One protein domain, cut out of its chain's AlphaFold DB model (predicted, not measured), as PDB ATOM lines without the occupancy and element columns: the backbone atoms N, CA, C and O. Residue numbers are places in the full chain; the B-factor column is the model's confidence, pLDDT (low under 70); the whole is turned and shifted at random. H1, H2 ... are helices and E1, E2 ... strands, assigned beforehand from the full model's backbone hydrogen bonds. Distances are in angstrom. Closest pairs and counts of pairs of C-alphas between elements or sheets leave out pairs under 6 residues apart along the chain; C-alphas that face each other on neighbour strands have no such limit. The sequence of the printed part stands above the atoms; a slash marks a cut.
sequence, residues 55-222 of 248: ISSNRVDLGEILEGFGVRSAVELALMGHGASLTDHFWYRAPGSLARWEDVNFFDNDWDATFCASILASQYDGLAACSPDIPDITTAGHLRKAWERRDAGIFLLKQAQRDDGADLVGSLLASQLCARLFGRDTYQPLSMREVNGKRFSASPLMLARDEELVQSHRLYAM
ATOM      1  N   ILE A  55     -42.480  26.103 -39.127       95.69
ATOM      2  CA  ILE A  55     -42.333  26.315 -37.686       95.69
ATOM      3  C   ILE A  55     -43.567  27.060 -37.177       95.69
ATOM      4  O   ILE A  55     -44.008  28.058 -37.747       95.69
ATOM      5  N   SER A  56     -44.148  26.542 -36.095       94.56
ATOM      6  CA  SER A  56     -45.370  27.093 -35.516       94.56
ATOM      7  C   SER A  56     -45.228  28.591 -35.234       94.56
ATOM      8  O   SER A  56     -44.371  28.982 -34.447       94.56
ATOM      9  N   SER A  57     -46.155  29.405 -35.751       93.38
ATOM     10  CA  SER A  57     -46.213  30.858 -35.504       93.38
ATOM     11  C   SER A  57     -46.300  31.230 -34.020       93.38
ATOM     12  O   SER A  57     -45.939  32.330 -33.625       93.38
ATOM     13  N   ASN A  58     -46.797  30.309 -33.191       93.50
ATOM     14  CA  ASN A  58     -46.930  30.490 -31.747       93.50
ATOM     15  C   ASN A  58     -45.740  29.916 -30.969       93.50
ATOM     16  O   ASN A  58     -45.859  29.711 -29.764       93.50
ATOM     17  N   ARG A  59     -44.643  29.535 -31.628       96.75
ATOM     18  CA  ARG A  59     -43.449  29.026 -30.951       96.75
ATOM     19  C   ARG A  59     -42.779  30.163 -30.164       96.75
ATOM     20  O   ARG A  59     -42.658  31.266 -30.682       96.75
ATOM     21  N   VAL A  60     -42.388  29.900 -28.912       96.81
ATOM     22  CA  VAL A  60     -41.891  30.934 -27.973       96.81
ATOM     23  C   VAL A  60     -40.636  31.657 -28.450       96.81
ATOM     24  O   VAL A  60     -40.459  32.817 -28.118       96.81
ATOM     25  N   ASP A  61     -39.787  30.954 -29.190       97.19
ATOM     26  CA  ASP A  61     -38.469  31.362 -29.677       97.19
ATOM     27  C   ASP A  61     -38.450  31.552 -31.204       97.19
ATOM     28  O   ASP A  61     -37.403  31.455 -31.837       97.19
ATOM     29  N   LEU A  62     -39.621  31.736 -31.833       97.88
ATOM     30  CA  LEU A  62     -39.692  31.877 -33.290       97.88
ATOM     31  C   LEU A  62     -38.929  33.112 -33.778       97.88
ATOM     32  O   LEU A  62     -38.254  33.021 -34.794       97.88
ATOM     33  N   GLY A  63     -39.042  34.245 -33.078       98.19
ATOM     34  CA  GLY A  63     -38.386  35.489 -33.487       98.19
ATOM     35  C   GLY A  63     -36.870  35.328 -33.556       98.19
ATOM     36  O   GLY A  63     -36.271  35.639 -34.578       98.19
ATOM     37  N   GLU A  64     -36.285  34.740 -32.516       98.38
ATOM     38  CA  GLU A  64     -34.852  34.476 -32.410       98.38
ATOM     39  C   GLU A  64     -34.369  33.465 -33.459       98.38
ATOM     40  O   GLU A  64     -33.273  33.606 -33.993       98.38
ATOM     41  N   ILE A  65     -35.192  32.462 -33.795       98.31
ATOM     42  CA  ILE A  65     -34.886  31.523 -34.883       98.31
ATOM     43  C   ILE A  65     -34.855  32.253 -36.230       98.31
ATOM     44  O   ILE A  65     -33.904  32.081 -36.989       98.31
ATOM     45  N   LEU A  66     -35.877  33.057 -36.539       98.31
ATOM     46  CA  LEU A  66     -35.962  33.765 -37.821       98.31
ATOM     47  C   LEU A  66     -34.837  34.792 -37.979       98.31
ATOM     48  O   LEU A  66     -34.212  34.852 -39.035       98.31
ATOM     49  N   GLU A  67     -34.546  35.547 -36.918       98.44
ATOM     50  CA  GLU A  67     -33.419  36.478 -36.874       98.44
ATOM     51  C   GLU A  67     -32.086  35.747 -37.053       98.44
ATOM     52  O   GLU A  67     -31.276  36.153 -37.883       98.44
ATOM     53  N   GLY A  68     -31.894  34.627 -36.350       97.94
ATOM     54  CA  GLY A  68     -30.690  33.809 -36.448       97.94
ATOM     55  C   GLY A  68     -30.426  33.280 -37.860       97.94
ATOM     56  O   GLY A  68     -29.292  33.330 -38.318       97.94
ATOM     57  N   PHE A  69     -31.460  32.835 -38.580       98.12
ATOM     58  CA  PHE A  69     -31.341  32.424 -39.987       98.12
ATOM     59  C   PHE A  69     -31.337  33.595 -40.985       98.12
ATOM     60  O   PHE A  69     -31.108  33.382 -42.174       98.12
ATOM     61  N   GLY A  70     -31.616  34.826 -40.544       97.75
ATOM     62  CA  GLY A  70     -31.715  35.995 -41.422       97.75
ATOM     63  C   GLY A  70     -32.919  35.970 -42.375       97.75
ATOM     64  O   GLY A  70     -32.859  36.562 -43.452       97.75
ATOM     65  N   VAL A  71     -34.008  35.293 -41.998       97.75
ATOM     66  CA  VAL A  71     -35.225  35.133 -42.817       97.75
ATOM     67  C   VAL A  71     -36.409  35.898 -42.227       97.75
ATOM     68  O   VAL A  71     -36.477  36.167 -41.029       97.75
ATOM     69  N   ARG A  72     -37.383  36.255 -43.066       96.88
ATOM     70  CA  ARG A  72     -38.532  37.085 -42.667       96.88
ATOM     71  C   ARG A  72     -39.723  36.275 -42.174       96.88
ATOM     72  O   ARG A  72     -40.625  36.827 -41.546       96.88
ATOM     73  N   SER A  73     -39.765  34.978 -42.471       97.69
ATOM     74  CA  SER A  73     -40.909  34.136 -42.124       97.69
ATOM     75  C   SER A  73     -40.542  32.665 -41.938       97.69
ATOM     76  O   SER A  73     -39.582  32.156 -42.513       97.69
ATOM     77  N   ALA A  74     -41.367  31.951 -41.169       97.69
ATOM     78  CA  ALA A  74     -41.223  30.507 -40.983       97.69
ATOM     79  C   ALA A  74     -41.421  29.718 -42.287       97.69
ATOM     80  O   ALA A  74     -40.852  28.642 -42.439       97.69
ATOM     81  N   VAL A  75     -42.234  30.243 -43.208       98.06
ATOM     82  CA  VAL A  75     -42.476  29.612 -44.508       98.06
ATOM     83  C   VAL A  75     -41.252  29.758 -45.405       98.06
ATOM     84  O   VAL A  75     -40.852  28.777 -46.015       98.06
ATOM     85  N   GLU A  76     -40.625  30.935 -45.452       98.00
ATOM     86  CA  GLU A  76     -39.350  31.132 -46.153       98.00
ATOM     87  C   GLU A  76     -38.286  30.141 -45.663       98.00
ATOM     88  O   GLU A  76     -37.706  29.428 -46.479       98.00
ATOM     89  N   LEU A  77     -38.119  30.002 -44.343       98.00
ATOM     90  CA  LEU A  77     -37.194  29.023 -43.764       98.00
ATOM     91  C   LEU A  77     -37.562  27.576 -44.139       98.00
ATOM     92  O   LEU A  77     -36.693  26.792 -44.508       98.00
ATOM     93  N   ALA A  78     -38.851  27.224 -44.093       97.75
ATOM     94  CA  ALA A  78     -39.313  25.902 -44.500       97.75
ATOM     95  C   ALA A  78     -39.046  25.628 -45.989       97.75
ATOM     96  O   ALA A  78     -38.670  24.518 -46.338       97.75
ATOM     97  N   LEU A  79     -39.211  26.617 -46.870       97.06
ATOM     98  CA  LEU A  79     -38.922  26.479 -48.300       97.06
ATOM     99  C   LEU A  79     -37.423  26.313 -48.567       97.06
ATOM    100  O   LEU A  79     -37.062  25.518 -49.432       97.06
ATOM    101  N   MET A  80     -36.571  27.022 -47.818       96.38
ATOM    102  CA  MET A  80     -35.115  26.873 -47.902       96.38
ATOM    103  C   MET A  80     -34.657  25.461 -47.527       96.38
ATOM    104  O   MET A  80     -33.808  24.920 -48.221       96.38
ATOM    105  N   GLY A  81     -35.242  24.861 -46.485       96.25
ATOM    106  CA  GLY A  81     -34.935  23.495 -46.036       96.25
ATOM    107  C   GLY A  81     -35.822  22.405 -46.645       96.25
ATOM    108  O   GLY A  81     -36.109  21.393 -46.003       96.25
ATOM    109  N   HIS A  82     -36.363  22.633 -47.846       96.75
ATOM    110  CA  HIS A  82     -37.213  21.681 -48.574       96.75
ATOM    111  C   HIS A  82     -38.526  21.268 -47.888       96.75
ATOM    112  O   HIS A  82     -39.216  20.381 -48.377       96.75
ATOM    113  N   GLY A  83     -38.921  21.859 -46.761       96.00
ATOM    114  CA  GLY A  83     -40.122  21.475 -46.013       96.00
ATOM    115  C   GLY A  83     -40.152  19.992 -45.627       96.00
ATOM    116  O   GLY A  83     -41.241  19.436 -45.420       96.00
ATOM    117  N   ALA A  84     -38.977  19.356 -45.583       95.50
ATOM    118  CA  ALA A  84     -38.810  17.966 -45.204       95.50
ATOM    119  C   ALA A  84     -39.069  17.804 -43.698       95.50
ATOM    120  O   ALA A  84     -38.876  18.719 -42.893       95.50
ATOM    121  N   SER A  85     -39.567  16.635 -43.308       94.56
ATOM    122  CA  SER A  85     -40.015  16.368 -41.943       94.56
ATOM    123  C   SER A  85     -39.582  14.981 -41.481       94.56
ATOM    124  O   SER A  85     -39.287  14.102 -42.285       94.56
ATOM    125  N   LEU A  86     -39.591  14.783 -40.164       95.94
ATOM    126  CA  LEU A  86     -39.519  13.471 -39.516       95.94
ATOM    127  C   LEU A  86     -40.909  12.903 -39.185       95.94
ATOM    128  O   LEU A  86     -41.016  11.936 -38.439       95.94
ATOM    129  N   THR A  87     -41.988  13.520 -39.678       92.94
ATOM    130  CA  THR A  87     -43.372  13.076 -39.428       92.94
ATOM    131  C   THR A  87     -44.081  12.510 -40.652       92.94
ATOM    132  O   THR A  87     -45.187  12.002 -40.505       92.94
ATOM    133  N   ASP A  88     -43.503  12.652 -41.841       92.31
ATOM    134  CA  ASP A  88     -44.068  12.228 -43.123       92.31
ATOM    135  C   ASP A  88     -43.002  12.335 -44.229       92.31
ATOM    136  O   ASP A  88     -41.880  12.780 -43.975       92.31
ATOM    137  N   HIS A  89     -43.370  11.954 -45.454       91.81
ATOM    138  CA  HIS A  89     -42.467  11.866 -46.608       91.81
ATOM    139  C   HIS A  89     -42.685  12.963 -47.658       91.81
ATOM    140  O   HIS A  89     -42.292  12.806 -48.815       91.81
ATOM    141  N   PHE A  90     -43.325  14.078 -47.287       91.38
ATOM    142  CA  PHE A  90     -43.579  15.190 -48.209       91.38
ATOM    143  C   PHE A  90     -42.499  16.264 -48.104       91.38
ATOM    144  O   PHE A  90     -42.065  16.630 -47.010       91.38
ATOM    145  N   TRP A  91     -42.110  16.814 -49.250       94.88
ATOM    146  CA  TRP A  91     -41.084  17.846 -49.354       94.88
ATOM    147  C   TRP A  91     -41.325  18.738 -50.581       94.88
ATOM    148  O   TRP A  91     -42.137  18.430 -51.456       94.88
ATOM    149  N   TYR A  92     -40.629  19.869 -50.630       95.06
ATOM    150  CA  TYR A  92     -40.681  20.871 -51.680       95.06
ATOM    151  C   TYR A  92     -39.425  20.782 -52.542       95.06
ATOM    152  O   TYR A  92     -38.299  20.963 -52.069       95.06
ATOM    153  N   ARG A  93     -39.630  20.562 -53.840       95.44
ATOM    154  CA  ARG A  93     -38.556  20.563 -54.830       95.44
ATOM    155  C   ARG A  93     -38.551  21.889 -55.579       95.44
ATOM    156  O   ARG A  93     -39.546  22.245 -56.207       95.44
ATOM    157  N   ALA A  94     -37.428  22.601 -55.532       94.25
ATOM    158  CA  ALA A  94     -37.260  23.837 -56.288       94.25
ATOM    159  C   ALA A  94     -37.351  23.578 -57.809       94.25
ATOM    160  O   ALA A  94     -36.904  22.521 -58.273       94.25
ATOM    161  N   PRO A  95     -37.879  24.528 -58.605       92.56
ATOM    162  CA  PRO A  95     -37.929  24.398 -60.059       92.56
ATOM    163  C   PRO A  95     -36.547  24.101 -60.655       92.56
ATOM    164  O   PRO A  95     -35.565  24.762 -60.326       92.56
ATOM    165  N   GLY A  96     -36.465  23.094 -61.528       93.25
ATOM    166  CA  GLY A  96     -35.211  22.674 -62.167       93.25
ATOM    167  C   GLY A  96     -34.251  21.875 -61.275       93.25
ATOM    168  O   GLY A  96     -33.230  21.405 -61.774       93.25
ATOM    169  N   SER A  97     -34.562  21.676 -59.990       94.62
ATOM    170  CA  SER A  97     -33.766  20.808 -59.122       94.62
ATOM    171  C   SER A  97     -33.926  19.339 -59.516       94.62
ATOM    172  O   SER A  97     -35.036  18.859 -59.754       94.62
ATOM    173  N   LEU A  98     -32.805  18.618 -59.542       94.38
ATOM    174  CA  LEU A  98     -32.755  17.166 -59.731       94.38
ATOM    175  C   LEU A  98     -32.737  16.400 -58.403       94.38
ATOM    176  O   LEU A  98     -32.602  15.178 -58.426       94.38
ATOM    177  N   ALA A  99     -32.863  17.106 -57.273       94.81
ATOM    178  CA  ALA A  99     -32.907  16.491 -55.956       94.81
ATOM    179  C   ALA A  99     -34.029  15.452 -55.875       94.81
ATOM    180  O   ALA A  99     -35.093  15.575 -56.500       94.81
ATOM    181  N   ARG A 100     -33.771  14.429 -55.074       95.44
ATOM    182  CA  ARG A 100     -34.663  13.316 -54.793       95.44
ATOM    183  C   ARG A 100     -34.877  13.209 -53.289       95.44
ATOM    184  O   ARG A 100     -34.110  13.739 -52.495       95.44
ATOM    185  N   TRP A 101     -35.904  12.470 -52.891       95.00
ATOM    186  CA  TRP A 101     -36.201  12.159 -51.496       95.00
ATOM    187  C   TRP A 101     -34.987  11.575 -50.764       95.00
ATOM    188  O   TRP A 101     -34.720  11.918 -49.614       95.00
ATOM    189  N   GLU A 102     -34.219  10.725 -51.443       95.06
ATOM    190  CA  GLU A 102     -32.997  10.132 -50.899       95.06
ATOM    191  C   GLU A 102     -31.951  11.186 -50.497       95.06
ATOM    192  O   GLU A 102     -31.209  10.951 -49.550       95.06
ATOM    193  N   ASP A 103     -31.945  12.351 -51.150       95.06
ATOM    194  CA  ASP A 103     -30.969  13.421 -50.917       95.06
ATOM    195  C   ASP A 103     -31.367  14.352 -49.759       95.06
ATOM    196  O   ASP A 103     -30.501  14.971 -49.149       95.06
ATOM    197  N   VAL A 104     -32.667  14.477 -49.461       95.81
ATOM    198  CA  VAL A 104     -33.189  15.508 -48.536       95.81
ATOM    199  C   VAL A 104     -33.814  14.949 -47.258       95.81
ATOM    200  O   VAL A 104     -34.137  15.703 -46.343       95.81
ATOM    201  N   ASN A 105     -34.059  13.638 -47.181       95.44
ATOM    202  CA  ASN A 105     -34.782  13.078 -46.045       95.44
ATOM    203  C   ASN A 105     -33.916  12.953 -44.788       95.44
ATOM    204  O   ASN A 105     -32.766  12.531 -44.850       95.44
ATOM    205  N   PHE A 106     -34.516  13.200 -43.627       96.69
ATOM    206  CA  PHE A 106     -33.825  13.118 -42.337       96.69
ATOM    207  C   PHE A 106     -33.839  11.718 -41.709       96.69
ATOM    208  O   PHE A 106     -33.341  11.549 -40.599       96.69
ATOM    209  N   PHE A 107     -34.417  10.707 -42.366       95.19
ATOM    210  CA  PHE A 107     -34.379   9.330 -41.864       95.19
ATOM    211  C   PHE A 107     -33.015   8.693 -42.142       95.19
ATOM    212  O   PHE A 107     -32.439   8.075 -41.245       95.19
ATOM    213  N   ASP A 108     -32.483   8.910 -43.345       94.12
ATOM    214  CA  ASP A 108     -31.188   8.378 -43.779       94.12
ATOM    215  C   ASP A 108     -30.047   9.381 -43.656       94.12
ATOM    216  O   ASP A 108     -28.907   8.967 -43.458       94.12
ATOM    217  N   ASN A 109     -30.343  10.677 -43.783       95.62
ATOM    218  CA  ASN A 109     -29.320  11.712 -43.797       95.62
ATOM    219  C   ASN A 109     -29.201  12.402 -42.437       95.62
ATOM    220  O   ASN A 109     -30.181  12.577 -41.699       95.62
ATOM    221  N   ASP A 110     -27.972  12.801 -42.125       96.38
ATOM    222  CA  ASP A 110     -27.671  13.685 -41.007       96.38
ATOM    223  C   ASP A 110     -28.044  15.131 -41.352       96.38
ATOM    224  O   ASP A 110     -28.191  15.504 -42.516       96.38
ATOM    225  N   TRP A 111     -28.182  15.955 -40.320       97.50
ATOM    226  CA  TRP A 111     -28.425  17.386 -40.450       97.50
ATOM    227  C   TRP A 111     -27.547  18.162 -39.475       97.50
ATOM    228  O   TRP A 111     -26.925  17.601 -38.568       97.50
ATOM    229  N   ASP A 112     -27.508  19.474 -39.662       96.75
ATOM    230  CA  ASP A 112     -26.695  20.361 -38.848       96.75
ATOM    231  C   ASP A 112     -27.166  20.380 -37.381       96.75
ATOM    232  O   ASP A 112     -28.265  20.829 -37.043       96.75
ATOM    233  N   ALA A 113     -26.303  19.902 -36.481       97.00
ATOM    234  CA  ALA A 113     -26.570  19.863 -35.046       97.00
ATOM    235  C   ALA A 113     -26.557  21.257 -34.386       97.00
ATOM    236  O   ALA A 113     -26.990  21.385 -33.235       97.00
ATOM    237  N   THR A 114     -26.099  22.296 -35.097       98.06
ATOM    238  CA  THR A 114     -26.042  23.682 -34.611       98.06
ATOM    239  C   THR A 114     -27.411  24.166 -34.164       98.06
ATOM    240  O   THR A 114     -27.517  24.740 -33.081       98.06
ATOM    241  N   PHE A 115     -28.480  23.847 -34.906       98.06
ATOM    242  CA  PHE A 115     -29.831  24.225 -34.493       98.06
ATOM    243  C   PHE A 115     -30.180  23.657 -33.117       98.06
ATOM    244  O   PHE A 115     -30.585  24.389 -32.213       98.06
ATOM    245  N   CYS A 116     -29.965  22.353 -32.921       97.62
ATOM    246  CA  CYS A 116     -30.245  21.700 -31.647       97.62
ATOM    247  C   CYS A 116     -29.412  22.303 -30.512       97.62
ATOM    248  O   CYS A 116     -29.965  22.668 -29.471       97.62
ATOM    249  N   ALA A 117     -28.109  22.498 -30.729       97.06
ATOM    250  CA  ALA A 117     -27.231  23.144 -29.761       97.06
ATOM    251  C   ALA A 117     -27.727  24.553 -29.381       97.06
ATOM    252  O   ALA A 117     -27.816  24.870 -28.190       97.06
ATOM    253  N   SER A 118     -28.138  25.357 -30.367       97.31
ATOM    254  CA  SER A 118     -28.694  26.696 -30.173       97.31
ATOM    255  C   SER A 118     -29.972  26.692 -29.338       97.31
ATOM    256  O   SER A 118     -30.080  27.466 -28.383       97.31
ATOM    257  N   ILE A 119     -30.914  25.784 -29.617       96.94
ATOM    258  CA  ILE A 119     -32.149  25.664 -28.827       96.94
ATOM    259  C   ILE A 119     -31.840  25.267 -27.376       96.94
ATOM    260  O   ILE A 119     -32.376  25.869 -26.438       96.94
ATOM    261  N   LEU A 120     -30.964  24.276 -27.175       95.62
ATOM    262  CA  LEU A 120     -30.612  23.769 -25.846       95.62
ATOM    263  C   LEU A 120     -29.880  24.817 -24.997       95.62
ATOM    264  O   LEU A 120     -30.174  24.971 -23.807       95.62
ATOM    265  N   ALA A 121     -28.966  25.575 -25.603       94.88
ATOM    266  CA  ALA A 121     -28.282  26.686 -24.949       94.88
ATOM    267  C   ALA A 121     -29.190  27.920 -24.788       94.88
ATOM    268  O   ALA A 121     -29.013  28.695 -23.847       94.88
ATOM    269  N   SER A 122     -30.216  28.057 -25.634       94.31
ATOM    270  CA  SER A 122     -30.943  29.310 -25.886       94.31
ATOM    271  C   SER A 122     -29.995  30.433 -26.323       94.31
ATOM    272  O   SER A 122     -30.026  31.527 -25.768       94.31
ATOM    273  N   GLN A 123     -29.129  30.111 -27.285       96.06
ATOM    274  CA  GLN A 123     -28.160  31.010 -27.917       96.06
ATOM    275  C   GLN A 123     -28.265  30.833 -29.433       96.06
ATOM    276  O   GLN A 123     -27.978  29.751 -29.944       96.06
ATOM    277  N   TYR A 124     -28.706  31.867 -30.146       97.31
ATOM    278  CA  TYR A 124     -29.123  31.752 -31.550       97.31
ATOM    279  C   TYR A 124     -28.105  32.323 -32.544       97.31
ATOM    280  O   TYR A 124     -28.270  32.123 -33.740       97.31
ATOM    281  N   ASP A 125     -27.019  32.945 -32.072       95.75
ATOM    282  CA  ASP A 125     -26.003  33.582 -32.929       95.75
ATOM    283  C   ASP A 125     -25.374  32.606 -33.940       95.75
ATOM    284  O   ASP A 125     -25.040  32.980 -35.062       95.75
ATOM    285  N   GLY A 126     -25.251  31.329 -33.563       94.81
ATOM    286  CA  GLY A 126     -24.733  30.274 -34.437       94.81
ATOM    287  C   GLY A 126     -25.654  29.915 -35.608       94.81
ATOM    288  O   GLY A 126     -25.184  29.326 -36.579       94.81
ATOM    289  N   LEU A 127     -26.939  30.289 -35.558       97.88
ATOM    290  CA  LEU A 127     -27.891  29.979 -36.628       97.88
ATOM    291  C   LEU A 127     -27.562  30.692 -37.945       97.88
ATOM    292  O   LEU A 127     -27.934  30.185 -38.997       97.88
ATOM    293  N   ALA A 128     -26.790  31.782 -37.910       97.12
ATOM    294  CA  ALA A 128     -26.380  32.503 -39.116       97.12
ATOM    295  C   ALA A 128     -25.502  31.659 -40.057       97.12
ATOM    296  O   ALA A 128     -25.432  31.932 -41.253       97.12
ATOM    297  N   ALA A 129     -24.828  30.638 -39.519       96.31
ATOM    298  CA  ALA A 129     -24.035  29.675 -40.280       96.31
ATOM    299  C   ALA A 129     -24.705  28.293 -40.374       96.31
ATOM    300  O   ALA A 129     -24.106  27.371 -40.925       96.31
ATOM    301  N   CYS A 130     -25.910  28.137 -39.818       97.75
ATOM    302  CA  CYS A 130     -26.602  26.859 -39.767       97.75
ATOM    303  C   CYS A 130     -27.290  26.556 -41.101       97.75
ATOM    304  O   CYS A 130     -27.903  27.436 -41.709       97.75
ATOM    305  N   SER A 131     -27.215  25.302 -41.550       97.38
ATOM    306  CA  SER A 131     -27.992  24.867 -42.716       97.38
ATOM    307  C   SER A 131     -29.502  24.940 -42.428       97.38
ATOM    308  O   SER A 131     -29.929  24.536 -41.342       97.38
ATOM    309  N   PRO A 132     -30.342  25.399 -43.378       96.81
ATOM    310  CA  PRO A 132     -31.796  25.328 -43.241       96.81
ATOM    311  C   PRO A 132     -32.339  23.896 -43.389       96.81
ATOM    312  O   PRO A 132     -33.497  23.659 -43.045       96.81
ATOM    313  N   ASP A 133     -31.527  22.947 -43.871       96.81
ATOM    314  CA  ASP A 133     -31.879  21.528 -44.018       96.81
ATOM    315  C   ASP A 133     -31.904  20.830 -42.653       96.81
ATOM    316  O   ASP A 133     -31.042  20.020 -42.313       96.81
ATOM    317  N   ILE A 134     -32.902  21.176 -41.843       97.81
ATOM    318  CA  ILE A 134     -33.146  20.609 -40.518       97.81
ATOM    319  C   ILE A 134     -34.623  20.210 -40.377       97.81
ATOM    320  O   ILE A 134     -35.514  20.941 -40.818       97.81
ATOM    321  N   PRO A 135     -34.942  19.099 -39.690       97.31
ATOM    322  CA  PRO A 135     -36.332  18.656 -39.506       97.31
ATOM    323  C   PRO A 135     -37.166  19.624 -38.651       97.31
ATOM    324  O   PRO A 135     -38.399  19.590 -38.637       97.31
ATOM    325  N   ASP A 136     -36.503  20.505 -37.906       97.62
ATOM    326  CA  ASP A 136     -37.146  21.461 -37.019       97.62
ATOM    327  C   ASP A 136     -37.961  22.531 -37.748       97.62
ATOM    328  O   ASP A 136     -38.922  23.038 -37.161       97.62
ATOM    329  N   ILE A 137     -37.670  22.802 -39.031       96.31
ATOM    330  CA  ILE A 137     -38.404  23.785 -39.849       96.31
ATOM    331  C   ILE A 137     -39.890  23.443 -40.027       96.31
ATOM    332  O   ILE A 137     -40.688  24.323 -40.342       96.31
ATOM    333  N   THR A 138     -40.285  22.187 -39.801       95.56
ATOM    334  CA  THR A 138     -41.679  21.720 -39.891       95.56
ATOM    335  C   THR A 138     -42.271  21.341 -38.530       95.56
ATOM    336  O   THR A 138     -43.432  20.932 -38.429       95.56
ATOM    337  N   THR A 139     -41.509  21.494 -37.443       93.94
ATOM    338  CA  THR A 139     -41.917  20.984 -36.134       93.94
ATOM    339  C   THR A 139     -42.870  21.954 -35.421       93.94
ATOM    340  O   THR A 139     -42.515  23.048 -34.974       93.94
ATOM    341  N   ALA A 140     -44.119  21.518 -35.252       90.56
ATOM    342  CA  ALA A 140     -45.190  22.321 -34.672       90.56
ATOM    343  C   ALA A 140     -45.101  22.507 -33.138       90.56
ATOM    344  O   ALA A 140     -44.332  21.865 -32.417       90.56
ATOM    345  N   GLY A 141     -45.959  23.381 -32.604       92.19
ATOM    346  CA  GLY A 141     -46.195  23.568 -31.169       92.19
ATOM    347  C   GLY A 141     -45.428  24.728 -30.525       92.19
ATOM    348  O   GLY A 141     -44.479  25.262 -31.082       92.19
ATOM    349  N   HIS A 142     -45.830  25.073 -29.303       95.00
ATOM    350  CA  HIS A 142     -45.428  26.307 -28.618       95.00
ATOM    351  C   HIS A 142     -44.021  26.285 -27.992       95.00
ATOM    352  O   HIS A 142     -43.262  27.229 -28.165       95.00
ATOM    353  N   LEU A 143     -43.660  25.227 -27.259       95.62
ATOM    354  CA  LEU A 143     -42.412  25.213 -26.477       95.62
ATOM    355  C   LEU A 143     -41.159  25.063 -27.347       95.62
ATOM    356  O   LEU A 143     -41.236  24.485 -28.438       95.62
ATOM    357  N   ARG A 144     -40.014  25.486 -26.794       96.62
ATOM    358  CA  ARG A 144     -38.684  25.232 -27.359       96.62
ATOM    359  C   ARG A 144     -38.475  23.737 -27.538       96.62
ATOM    360  O   ARG A 144     -38.670  22.954 -26.599       96.62
ATOM    361  N   LYS A 145     -38.118  23.346 -28.753       97.00
ATOM    362  CA  LYS A 145     -37.835  21.959 -29.103       97.00
ATOM    363  C   LYS A 145     -36.869  21.856 -30.272       97.00
ATOM    364  O   LYS A 145     -36.841  22.762 -31.106       97.00
ATOM    365  N   ALA A 146     -36.098  20.782 -30.277       97.75
ATOM    366  CA  ALA A 146     -35.137  20.468 -31.318       97.75
ATOM    367  C   ALA A 146     -35.084  18.958 -31.542       97.75
ATOM    368  O   ALA A 146     -35.151  18.197 -30.567       97.75
ATOM    369  N   TRP A 147     -34.934  18.527 -32.788       98.25
ATOM    370  CA  TRP A 147     -34.547  17.154 -33.072       98.25
ATOM    371  C   TRP A 147     -33.045  16.973 -32.871       98.25
ATOM    372  O   TRP A 147     -32.232  17.849 -33.156       98.25
ATOM    373  N   GLU A 148     -32.667  15.808 -32.371       97.50
ATOM    374  CA  GLU A 148     -31.277  15.432 -32.173       97.50
ATOM    375  C   GLU A 148     -31.080  13.994 -32.622       97.50
ATOM    376  O   GLU A 148     -31.790  13.087 -32.180       97.50
ATOM    377  N   ARG A 149     -30.088  13.785 -33.479       96.56
ATOM    378  CA  ARG A 149     -29.621  12.454 -33.837       96.56
ATOM    379  C   ARG A 149     -28.498  12.031 -32.895       96.56
ATOM    380  O   ARG A 149     -27.617  12.820 -32.565       96.56
ATOM    381  N   ARG A 150     -28.560  10.784 -32.433       93.06
ATOM    382  CA  ARG A 150     -27.566  10.129 -31.573       93.06
ATOM    383  C   ARG A 150     -27.361   8.690 -32.043       93.06
ATOM    384  O   ARG A 150     -28.187   8.168 -32.786       93.06
ATOM    385  N   ASP A 151     -26.357   8.010 -31.497       93.00
ATOM    386  CA  ASP A 151     -26.102   6.583 -31.771       93.00
ATOM    387  C   ASP A 151     -27.328   5.693 -31.506       93.00
ATOM    388  O   ASP A 151     -27.581   4.728 -32.220       93.00
ATOM    389  N   ALA A 152     -28.124   6.036 -30.488       92.75
ATOM    390  CA  ALA A 152     -29.344   5.312 -30.126       92.75
ATOM    391  C   ALA A 152     -30.564   5.649 -31.012       92.75
ATOM    392  O   ALA A 152     -31.656   5.144 -30.751       92.75
ATOM    393  N   GLY A 153     -30.407   6.523 -32.008       95.19
ATOM    394  CA  GLY A 153     -31.466   6.979 -32.904       95.19
ATOM    395  C   GLY A 153     -31.772   8.472 -32.785       95.19
ATOM    396  O   GLY A 153     -30.988   9.266 -32.263       95.19
ATOM    397  N   ILE A 154     -32.937   8.856 -33.298       97.69
ATOM    398  CA  ILE A 154     -33.389  10.247 -33.376       97.69
ATOM    399  C   ILE A 154     -34.329  10.547 -32.211       97.69
ATOM    400  O   ILE A 154     -35.196   9.737 -31.891       97.69
ATOM    401  N   PHE A 155     -34.181  11.714 -31.589       97.50
ATOM    402  CA  PHE A 155     -34.976  12.138 -30.442       97.50
ATOM    403  C   PHE A 155     -35.508  13.555 -30.634       97.50
ATOM    404  O   PHE A 155     -34.767  14.450 -31.027       97.50
ATOM    405  N   LEU A 156     -36.771  13.784 -30.278       97.62
ATOM    406  CA  LEU A 156     -37.305  15.125 -30.080       97.62
ATOM    407  C   LEU A 156     -37.036  15.553 -28.641       97.62
ATOM    408  O   LEU A 156     -37.561  14.959 -27.692       97.62
ATOM    409  N   LEU A 157     -36.243  16.607 -28.485       97.38
ATOM    410  CA  LEU A 157     -36.034  17.273 -27.212       97.38
ATOM    411  C   LEU A 157     -37.030  18.406 -27.068       97.38
ATOM    412  O   LEU A 157     -37.118  19.262 -27.942       97.38
ATOM    413  N   LYS A 158     -37.761  18.455 -25.958       96.38
ATOM    414  CA  LYS A 158     -38.703  19.543 -25.670       96.38
ATOM    415  C   LYS A 158     -38.466  20.069 -24.267       96.38
ATOM    416  O   LYS A 158     -38.545  19.301 -23.304       96.38
ATOM    417  N   GLN A 159     -38.172  21.364 -24.173       96.25
ATOM    418  CA  GLN A 159     -37.872  22.026 -22.909       96.25
ATOM    419  C   GLN A 159     -39.100  21.998 -21.997       96.25
ATOM    420  O   GLN A 159     -40.227  22.189 -22.466       96.25
ATOM    421  N   ALA A 160     -38.875  21.772 -20.703       95.44
ATOM    422  CA  ALA A 160     -39.892  21.995 -19.688       95.44
ATOM    423  C   ALA A 160     -40.379  23.449 -19.758       95.44
ATOM    424  O   ALA A 160     -39.589  24.377 -19.944       95.44
ATOM    425  N   GLN A 161     -41.689  23.644 -19.639       92.06
ATOM    426  CA  GLN A 161     -42.283  24.974 -19.643       92.06
ATOM    427  C   GLN A 161     -42.010  25.709 -18.331       92.06
ATOM    428  O   GLN A 161     -41.878  26.931 -18.329       92.06
ATOM    429  N   ARG A 162     -41.991  24.975 -17.217       89.25
ATOM    430  CA  ARG A 162     -41.793  25.534 -15.883       89.25
ATOM    431  C   ARG A 162     -40.353  25.330 -15.438       89.25
ATOM    432  O   ARG A 162     -39.804  24.244 -15.617       89.25
ATOM    433  N   ASP A 163     -39.796  26.325 -14.757       84.88
ATOM    434  CA  ASP A 163     -38.440  26.245 -14.196       84.88
ATOM    435  C   ASP A 163     -38.315  25.128 -13.147       84.88
ATOM    436  O   ASP A 163     -37.298  24.443 -13.063       84.88
ATOM    437  N   ASP A 164     -39.388  24.873 -12.388       86.50
ATOM    438  CA  ASP A 164     -39.455  23.750 -11.447       86.50
ATOM    439  C   ASP A 164     -39.570  22.376 -12.138       86.50
ATOM    440  O   ASP A 164     -39.381  21.340 -11.498       86.50
ATOM    441  N   GLY A 165     -39.831  22.344 -13.449       87.25
ATOM    442  CA  GLY A 165     -39.977  21.141 -14.263       87.25
ATOM    443  C   GLY A 165     -41.229  20.314 -13.968       87.25
ATOM    444  O   GLY A 165     -41.299  19.163 -14.400       87.25
ATOM    445  N   ALA A 166     -42.217  20.846 -13.240       90.19
ATOM    446  CA  ALA A 166     -43.382  20.065 -12.821       90.19
ATOM    447  C   ALA A 166     -44.202  19.520 -14.011       90.19
ATOM    448  O   ALA A 166     -44.732  18.410 -13.942       90.19
ATOM    449  N   ASP A 167     -44.268  20.259 -15.124       91.19
ATOM    450  CA  ASP A 167     -44.924  19.818 -16.362       91.19
ATOM    451  C   ASP A 167     -44.210  18.614 -17.004       91.19
ATOM    452  O   ASP A 167     -44.852  17.678 -17.499       91.19
ATOM    453  N   LEU A 168     -42.878  18.595 -16.926       94.56
ATOM    454  CA  LEU A 168     -42.072  17.477 -17.389       94.56
ATOM    455  C   LEU A 168     -42.231  16.257 -16.476       94.56
ATOM    456  O   LEU A 168     -42.437  15.153 -16.977       94.56
ATOM    457  N   VAL A 169     -42.212  16.442 -15.152       94.06
ATOM    458  CA  VAL A 169     -42.427  15.345 -14.189       94.06
ATOM    459  C   VAL A 169     -43.779  14.672 -14.429       94.06
ATOM    460  O   VAL A 169     -43.842  13.445 -14.504       94.06
ATOM    461  N   GLY A 170     -44.847  15.451 -14.629       93.88
ATOM    462  CA  GLY A 170     -46.164  14.906 -14.970       93.88
ATOM    463  C   GLY A 170     -46.146  14.059 -16.249       93.88
ATOM    464  O   GLY A 170     -46.730  12.976 -16.286       93.88
ATOM    465  N   SER A 171     -45.418  14.507 -17.274       92.62
ATOM    466  CA  SER A 171     -45.274  13.779 -18.544       92.62
ATOM    467  C   SER A 171     -44.467  12.480 -18.394       92.62
ATOM    468  O   SER A 171     -44.828  11.456 -18.974       92.62
ATOM    469  N   LEU A 172     -43.407  12.490 -17.578       95.31
ATOM    470  CA  LEU A 172     -42.598  11.304 -17.274       95.31
ATOM    471  C   LEU A 172     -43.402  10.261 -16.494       95.31
ATOM    472  O   LEU A 172     -43.379   9.084 -16.848       95.31
ATOM    473  N   LEU A 173     -44.160  10.691 -15.479       94.94
ATOM    474  CA  LEU A 173     -45.048   9.811 -14.712       94.94
ATOM    475  C   LEU A 173     -46.120   9.180 -15.604       94.94
ATOM    476  O   LEU A 173     -46.382   7.985 -15.491       94.94
ATOM    477  N   ALA A 174     -46.708   9.950 -16.526       93.75
ATOM    478  CA  ALA A 174     -47.669   9.422 -17.489       93.75
ATOM    479  C   ALA A 174     -47.038   8.357 -18.403       93.75
ATOM    480  O   ALA A 174     -47.620   7.292 -18.588       93.75
ATOM    481  N   SER A 175     -45.826   8.599 -18.917       93.31
ATOM    482  CA  SER A 175     -45.105   7.616 -19.740       93.31
ATOM    483  C   SER A 175     -44.767   6.340 -18.954       93.31
ATOM    484  O   SER A 175     -44.978   5.234 -19.449       93.31
ATOM    485  N   GLN A 176     -44.337   6.465 -17.692       92.88
ATOM    486  CA  GLN A 176     -44.094   5.321 -16.802       92.88
ATOM    487  C   GLN A 176     -45.370   4.532 -16.486       92.88
ATOM    488  O   GLN A 176     -45.336   3.303 -16.429       92.88
ATOM    489  N   LEU A 177     -46.495   5.221 -16.286       95.00
ATOM    490  CA  LEU A 177     -47.790   4.576 -16.097       95.00
ATOM    491  C   LEU A 177     -48.196   3.803 -17.357       95.00
ATOM    492  O   LEU A 177     -48.557   2.634 -17.258       95.00
ATOM    493  N   CYS A 178     -48.069   4.413 -18.540       94.81
ATOM    494  CA  CYS A 178     -48.333   3.742 -19.812       94.81
ATOM    495  C   CYS A 178     -47.459   2.496 -19.998       94.81
ATOM    496  O   CYS A 178     -47.981   1.452 -20.367       94.81
ATOM    497  N   ALA A 179     -46.174   2.565 -19.639       92.31
ATOM    498  CA  ALA A 179     -45.252   1.428 -19.689       92.31
ATOM    499  C   ALA A 179     -45.675   0.235 -18.814       92.31
ATOM    500  O   ALA A 179     -45.238  -0.891 -19.042       92.31
ATOM    501  N   ARG A 180     -46.480   0.482 -17.774       93.38
ATOM    502  CA  ARG A 180     -47.019  -0.552 -16.878       93.38
ATOM    503  C   ARG A 180     -48.380  -1.070 -17.323       93.38
ATOM    504  O   ARG A 180     -48.699  -2.217 -17.034       93.38
ATOM    505  N   LEU A 181     -49.186  -0.217 -17.953       95.12
ATOM    506  CA  LEU A 181     -50.557  -0.537 -18.348       95.12
ATOM    507  C   LEU A 181     -50.660  -1.126 -19.753       95.12
ATOM    508  O   LEU A 181     -51.596  -1.875 -20.023       95.12
ATOM    509  N   PHE A 182     -49.734  -0.780 -20.641       92.25
ATOM    510  CA  PHE A 182     -49.814  -1.132 -22.047       92.25
ATOM    511  C   PHE A 182     -48.533  -1.804 -22.553       92.25
ATOM    512  O   PHE A 182     -47.470  -1.717 -21.938       92.25
ATOM    513  N   GLY A 183     -48.641  -2.494 -23.693       82.94
ATOM    514  CA  GLY A 183     -47.487  -3.068 -24.387       82.94
ATOM    515  C   GLY A 183     -46.559  -1.984 -24.943       82.94
ATOM    516  O   GLY A 183     -46.984  -0.849 -25.160       82.94
ATOM    517  N   ARG A 184     -45.292  -2.333 -25.206       72.50
ATOM    518  CA  ARG A 184     -44.268  -1.383 -25.683       72.50
ATOM    519  C   ARG A 184     -44.675  -0.616 -26.949       72.50
ATOM    520  O   ARG A 184     -44.317   0.547 -27.060       72.50
ATOM    521  N   ASP A 185     -45.495  -1.209 -27.811       80.12
ATOM    522  CA  ASP A 185     -45.842  -0.649 -29.127       80.12
ATOM    523  C   ASP A 185     -47.080   0.267 -29.110       80.12
ATOM    524  O   ASP A 185     -47.647   0.599 -30.145       80.12
ATOM    525  N   THR A 186     -47.558   0.653 -27.924       85.88
ATOM    526  CA  THR A 186     -48.834   1.387 -27.767       85.88
ATOM    527  C   THR A 186     -48.687   2.762 -27.126       85.88
ATOM    528  O   THR A 186     -49.665   3.500 -26.991       85.88
ATOM    529  N   TYR A 187     -47.472   3.125 -26.715       90.12
ATOM    530  CA  TYR A 187     -47.191   4.417 -26.112       90.12
ATOM    531  C   TYR A 187     -45.802   4.906 -26.506       90.12
ATOM    532  O   TYR A 187     -44.897   4.125 -26.782       90.12
ATOM    533  N   GLN A 188     -45.632   6.223 -26.461       89.12
ATOM    534  CA  GLN A 188     -44.344   6.847 -26.692       89.12
ATOM    535  C   GLN A 188     -43.537   6.903 -25.382       89.12
ATOM    536  O   GLN A 188     -43.971   7.569 -24.426       89.12
ATOM    537  N   PRO A 189     -42.372   6.234 -25.286       92.12
ATOM    538  CA  PRO A 189     -41.510   6.370 -24.125       92.12
ATOM    539  C   PRO A 189     -40.942   7.787 -24.036       92.12
ATOM    540  O   PRO A 189     -40.672   8.446 -25.041       92.12
ATOM    541  N   LEU A 190     -40.752   8.248 -22.804       94.31
ATOM    542  CA  LEU A 190     -40.208   9.563 -22.500       94.31
ATOM    543  C   LEU A 190     -39.104   9.422 -21.458       94.31
ATOM    544  O   LEU A 190     -39.297   8.764 -20.434       94.31
ATOM    545  N   SER A 191     -37.971  10.076 -21.685       95.00
ATOM    546  CA  SER A 191     -36.935  10.261 -20.671       95.00
ATOM    547  C   SER A 191     -36.685  11.744 -20.410       95.00
ATOM    548  O   SER A 191     -37.218  12.620 -21.095       95.00
ATOM    549  N   MET A 192     -35.898  12.032 -19.376       95.44
ATOM    550  CA  MET A 192     -35.432  13.379 -19.072       95.44
ATOM    551  C   MET A 192     -33.970  13.528 -19.482       95.44
ATOM    552  O   MET A 192     -33.165  12.623 -19.269       95.44
ATOM    553  N   ARG A 193     -33.626  14.708 -19.991       93.88
ATOM    554  CA  ARG A 193     -32.252  15.182 -20.142       93.88
ATOM    555  C   ARG A 193     -32.122  16.546 -19.481       93.88
ATOM    556  O   ARG A 193     -33.025  17.371 -19.586       93.88
ATOM    557  N   GLU A 194     -30.986  16.792 -18.848       93.00
ATOM    558  CA  GLU A 194     -30.609  18.120 -18.379       93.00
ATOM    559  C   GLU A 194     -29.431  18.636 -19.210       93.00
ATOM    560  O   GLU A 194     -28.482  17.896 -19.471       93.00
ATOM    561  N   VAL A 195     -29.522  19.882 -19.673       90.75
ATOM    562  CA  VAL A 195     -28.478  20.562 -20.451       90.75
ATOM    563  C   VAL A 195     -28.390  21.994 -19.947       90.75
ATOM    564  O   VAL A 195     -29.395  22.701 -19.946       90.75
ATOM    565  N   ASN A 196     -27.209  22.425 -19.496       88.75
ATOM    566  CA  ASN A 196     -26.972  23.781 -18.978       88.75
ATOM    567  C   ASN A 196     -27.999  24.217 -17.908       88.75
ATOM    568  O   ASN A 196     -28.518  25.331 -17.949       88.75
ATOM    569  N   GLY A 197     -28.351  23.310 -16.989       89.19
ATOM    570  CA  GLY A 197     -29.337  23.551 -15.926       89.19
ATOM    571  C   GLY A 197     -30.800  23.619 -16.393       89.19
ATOM    572  O   GLY A 197     -31.692  23.830 -15.576       89.19
ATOM    573  N   LYS A 198     -31.074  23.425 -17.688       92.44
ATOM    574  CA  LYS A 198     -32.427  23.358 -18.255       92.44
ATOM    575  C   LYS A 198     -32.838  21.906 -18.450       92.44
ATOM    576  O   LYS A 198     -32.050  21.077 -18.905       92.44
ATOM    577  N   ARG A 199     -34.101  21.603 -18.153       95.38
ATOM    578  CA  ARG A 199     -34.664  20.256 -18.286       95.38
ATOM    579  C   ARG A 199     -35.433  20.103 -19.586       95.38
ATOM    580  O   ARG A 199     -36.234  20.960 -19.956       95.38
ATOM    581  N   PHE A 200     -35.232  18.966 -20.232       96.31
ATOM    582  CA  PHE A 200     -35.876  18.587 -21.475       96.31
ATOM    583  C   PHE A 200     -36.477  17.196 -21.327       96.31
ATOM    584  O   PHE A 200     -35.850  16.281 -20.795       96.31
ATOM    585  N   SER A 201     -37.688  17.025 -21.844       96.69
ATOM    586  CA  SER A 201     -38.123  15.694 -22.266       96.69
ATOM    587  C   SER A 201     -37.320  15.259 -23.482       96.69
ATOM    588  O   SER A 201     -37.027  16.088 -24.340       96.69
ATOM    589  N   ALA A 202     -37.010  13.971 -23.564       97.12
ATOM    590  CA  ALA A 202     -36.461  13.328 -24.745       97.12
ATOM    591  C   ALA A 202     -37.385  12.175 -25.147       97.12
ATOM    592  O   ALA A 202     -37.582  11.225 -24.387       97.12
ATOM    593  N   SER A 203     -37.977  12.293 -26.330       95.94
ATOM    594  CA  SER A 203     -38.834  11.269 -26.926       95.94
ATOM    595  C   SER A 203     -38.130  10.708 -28.154       95.94
ATOM    596  O   SER A 203     -37.821  11.510 -29.034       95.94
ATOM    597  N   PRO A 204     -37.878   9.392 -28.266       95.88
ATOM    598  CA  PRO A 204     -37.380   8.833 -29.515       95.88
ATOM    599  C   PRO A 204     -38.379   9.078 -30.652       95.88
ATOM    600  O   PRO A 204     -39.573   9.280 -30.408       95.88
ATOM    601  N   LEU A 205     -37.889   9.081 -31.888       95.69
ATOM    602  CA  LEU A 205     -38.731   9.116 -33.072       95.69
ATOM    603  C   LEU A 205     -39.677   7.912 -33.050       95.69
ATOM    604  O   LEU A 205     -39.254   6.782 -32.823       95.69
ATOM    605  N   MET A 206     -40.965   8.187 -33.244       92.25
ATOM    606  CA  MET A 206     -42.014   7.169 -33.179       92.25
ATOM    607  C   MET A 206     -42.191   6.390 -34.485       92.25
ATOM    608  O   MET A 206     -42.864   5.370 -34.473       92.25
ATOM    609  N   LEU A 207     -41.658   6.914 -35.592       92.69
ATOM    610  CA  LEU A 207     -41.875   6.400 -36.940       92.69
ATOM    611  C   LEU A 207     -40.648   5.635 -37.425       92.69
ATOM    612  O   LEU A 207     -39.513   6.102 -37.281       92.69
ATOM    613  N   ALA A 208     -40.892   4.497 -38.061       90.69
ATOM    614  CA  ALA A 208     -39.934   3.879 -38.958       90.69
ATOM    615  C   ALA A 208     -39.792   4.692 -40.257       90.69
ATOM    616  O   ALA A 208     -40.559   5.610 -40.553       90.69
ATOM    617  N   ARG A 209     -38.785   4.329 -41.056       90.06
ATOM    618  CA  ARG A 209     -38.456   4.994 -42.325       90.06
ATOM    619  C   ARG A 209     -39.635   5.036 -43.298       90.06
ATOM    620  O   ARG A 209     -39.682   5.932 -44.127       90.06
ATOM    621  N   ASP A 210     -40.531   4.062 -43.247       90.75
ATOM    622  CA  ASP A 210     -41.671   3.857 -44.144       90.75
ATOM    623  C   ASP A 210     -43.031   4.137 -43.482       90.75
ATOM    624  O   ASP A 210     -44.070   3.776 -44.030       90.75
ATOM    625  N   GLU A 211     -43.036   4.826 -42.338       91.62
ATOM    626  CA  GLU A 211     -44.248   5.208 -41.611       91.62
ATOM    627  C   GLU A 211     -44.448   6.726 -41.601       91.62
ATOM    628  O   GLU A 211     -43.494   7.498 -41.502       91.62
ATOM    629  N   GLU A 212     -45.704   7.168 -41.649       90.25
ATOM    630  CA  GLU A 212     -46.077   8.577 -41.512       90.25
ATOM    631  C   GLU A 212     -47.057   8.800 -40.354       90.25
ATOM    632  O   GLU A 212     -47.885   7.953 -40.007       90.25
ATOM    633  N   LEU A 213     -46.994   9.988 -39.755       89.69
ATOM    634  CA  LEU A 213     -47.901  10.396 -38.695       89.69
ATOM    635  C   LEU A 213     -49.169  11.031 -39.275       89.69
ATOM    636  O   LEU A 213     -49.233  12.236 -39.547       89.69
ATOM    637  N   VAL A 214     -50.250  10.254 -39.316       85.31
ATOM    638  CA  VAL A 214     -51.588  10.778 -39.617       85.31
ATOM    639  C   VAL A 214     -52.285  11.214 -38.329       85.31
ATOM    640  O   VAL A 214     -52.829  10.417 -37.564       85.31
ATOM    641  N   GLN A 215     -52.299  12.522 -38.069       80.94
ATOM    642  CA  GLN A 215     -52.966  13.057 -36.881       80.94
ATOM    643  C   GLN A 215     -54.485  12.827 -36.938       80.94
ATOM    644  O   GLN A 215     -55.139  13.180 -37.918       80.94
ATOM    645  N   SER A 216     -55.078  12.340 -35.844       80.56
ATOM    646  CA  SER A 216     -56.512  12.000 -35.767       80.56
ATOM    647  C   SER A 216     -57.451  13.138 -36.170       80.56
ATOM    648  O   SER A 216     -58.492  12.904 -36.775       80.56
ATOM    649  N   HIS A 217     -57.082  14.391 -35.894       75.25
ATOM    650  CA  HIS A 217     -57.881  15.544 -36.303       75.25
ATOM    651  C   HIS A 217     -57.978  15.697 -37.836       75.25
ATOM    652  O   HIS A 217     -58.983  16.226 -38.310       75.25
ATOM    653  N   ARG A 218     -56.968  15.240 -38.600       73.38
ATOM    654  CA  ARG A 218     -57.003  15.198 -40.071       73.38
ATOM    655  C   ARG A 218     -57.992  14.140 -40.544       73.38
ATOM    656  O   ARG A 218     -58.887  14.476 -41.309       73.38
ATOM    657  N   LEU A 219     -57.926  12.927 -39.987       74.69
ATOM    658  CA  LEU A 219     -58.905  11.863 -40.257       74.69
ATOM    659  C   LEU A 219     -60.334  12.319 -39.947       74.69
ATOM    660  O   LEU A 219     -61.244  12.133 -40.745       74.69
ATOM    661  N   TYR A 220     -60.537  12.975 -38.805       75.88
ATOM    662  CA  TYR A 220     -61.845  13.504 -38.431       75.88
ATOM    663  C   TYR A 220     -62.357  14.548 -39.426       75.88
ATOM    664  O   TYR A 220     -63.531  14.503 -39.786       75.88
ATOM    665  N   ALA A 221     -61.492  15.448 -39.899       68.62
ATOM    666  CA  ALA A 221     -61.854  16.418 -40.926       68.62
ATOM    667  C   ALA A 221     -62.221  15.737 -42.258       68.62
ATOM    668  O   ALA A 221     -63.253  16.076 -42.831       68.62
ATOM    669  N   MET A 222     -61.436  14.747 -42.700       67.50
ATOM    670  CA  MET A 222     -61.698  13.972 -43.923       67.50
ATOM    671  C   MET A 222     -63.023  13.204 -43.855       67.50
ATOM    672  O   MET A 222     -63.775  13.178 -44.822       67.50
TER     673      MET A 222
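This is residues 55 to 222 of the 248 residues of an uncharacterized protein of Eggerthellaceae bacterium (UniProt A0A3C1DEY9). A strongly twisted four-stranded sheet has the long helix H7 over one face and the short H4 over the other; beside its E1 edge, H1, H2, H5 and H6 join H4 in a cluster of short helices. A long loop, residues 81 to 100, reaches out to one end, and H8 sticks out at the end of the last link. The printed part has 168 residues with eight named helices and four named strands, in the order H1 H2 H3 H4 H5 H6 E1 E2 H7 E3 E4 H8; the sheet, E1 E2 E4 E3, is antiparallel and the class is mixed. It is compact, with a radius of gyration of the C-alphas of 16.6 A and spans of 52 by 36 by 36 A.

Start at H1, residues 62 to 69, which touches H2, residues 74 to 80, at a shallow tilt of 29 degrees, the same way; their closest C-alphas, Leu 66 and Ala 74, are 6.9 A apart. H3, residues 101 to 104, touches no helix and is not on the sheet. H4, residues 114 to 121, touches H5, residues 125 to 129, closest at C-alphas 115 and 127, 6.4 A. H5 also touches H1, closest at C-alphas 127 and 68, 4.7 A. H6, residues 135 to 138, touches H2, closest at C-alphas 137 and 78, 5.2 A. Next come the hairpin E1, residues 145 to 150, and E2, residues 153 to 159, with N 148 and O 155 at 2.8 A. After H7, residues 166 to 181, look for the hairpin E3, residues 191 to 195, and E4, residues 198 to 204, with N 193 and O 200 at 2.8 A. Between E2 and E4, N 156 and O 203 are 2.8 A apart. H6 only grazes the sheet with residues 135 to 137. H4, only just over E1 with 3 C-alphas, has a height over the sheet of 8.4 A; H7, over E4 and E3, runs along the strands at 10.0 A. They are on opposite faces, in three layers, helices on both faces of a sheet. E2, H7, E3 form a split strand-helix-strand unit, two strands running the same way with E4 between them, its crossover right-handed. H8, residues 216 to 222, stands free. Every O i to N i+4 pair is within hydrogen-bond range in H1, H2, H4, H7 and H8; H5 has 0 of 1, but 1 of 2 O i to N i+3 pairs; H3 and H6 are too short for an i+4 pair.

Find C-alpha 62 at (-39.692, 31.877, -33.290), where H1 begins. C-alpha 166 at (-43.382, 20.065, -12.821) begins H7, which runs 22.5 A; E2 measures 19.2 A and E4 19.0 A. H8 ends at C-alpha 222, (-61.698, 13.972, -43.923).

The C-alphas farthest apart, those of Gly 96 and Arg 180, are 52.2 A apart. The printed part has no cut; the links H2 to H3 and E4 to H8 are long. Mean pLDDT of the printed part is 93.6, with residues 221 to 222 under 70.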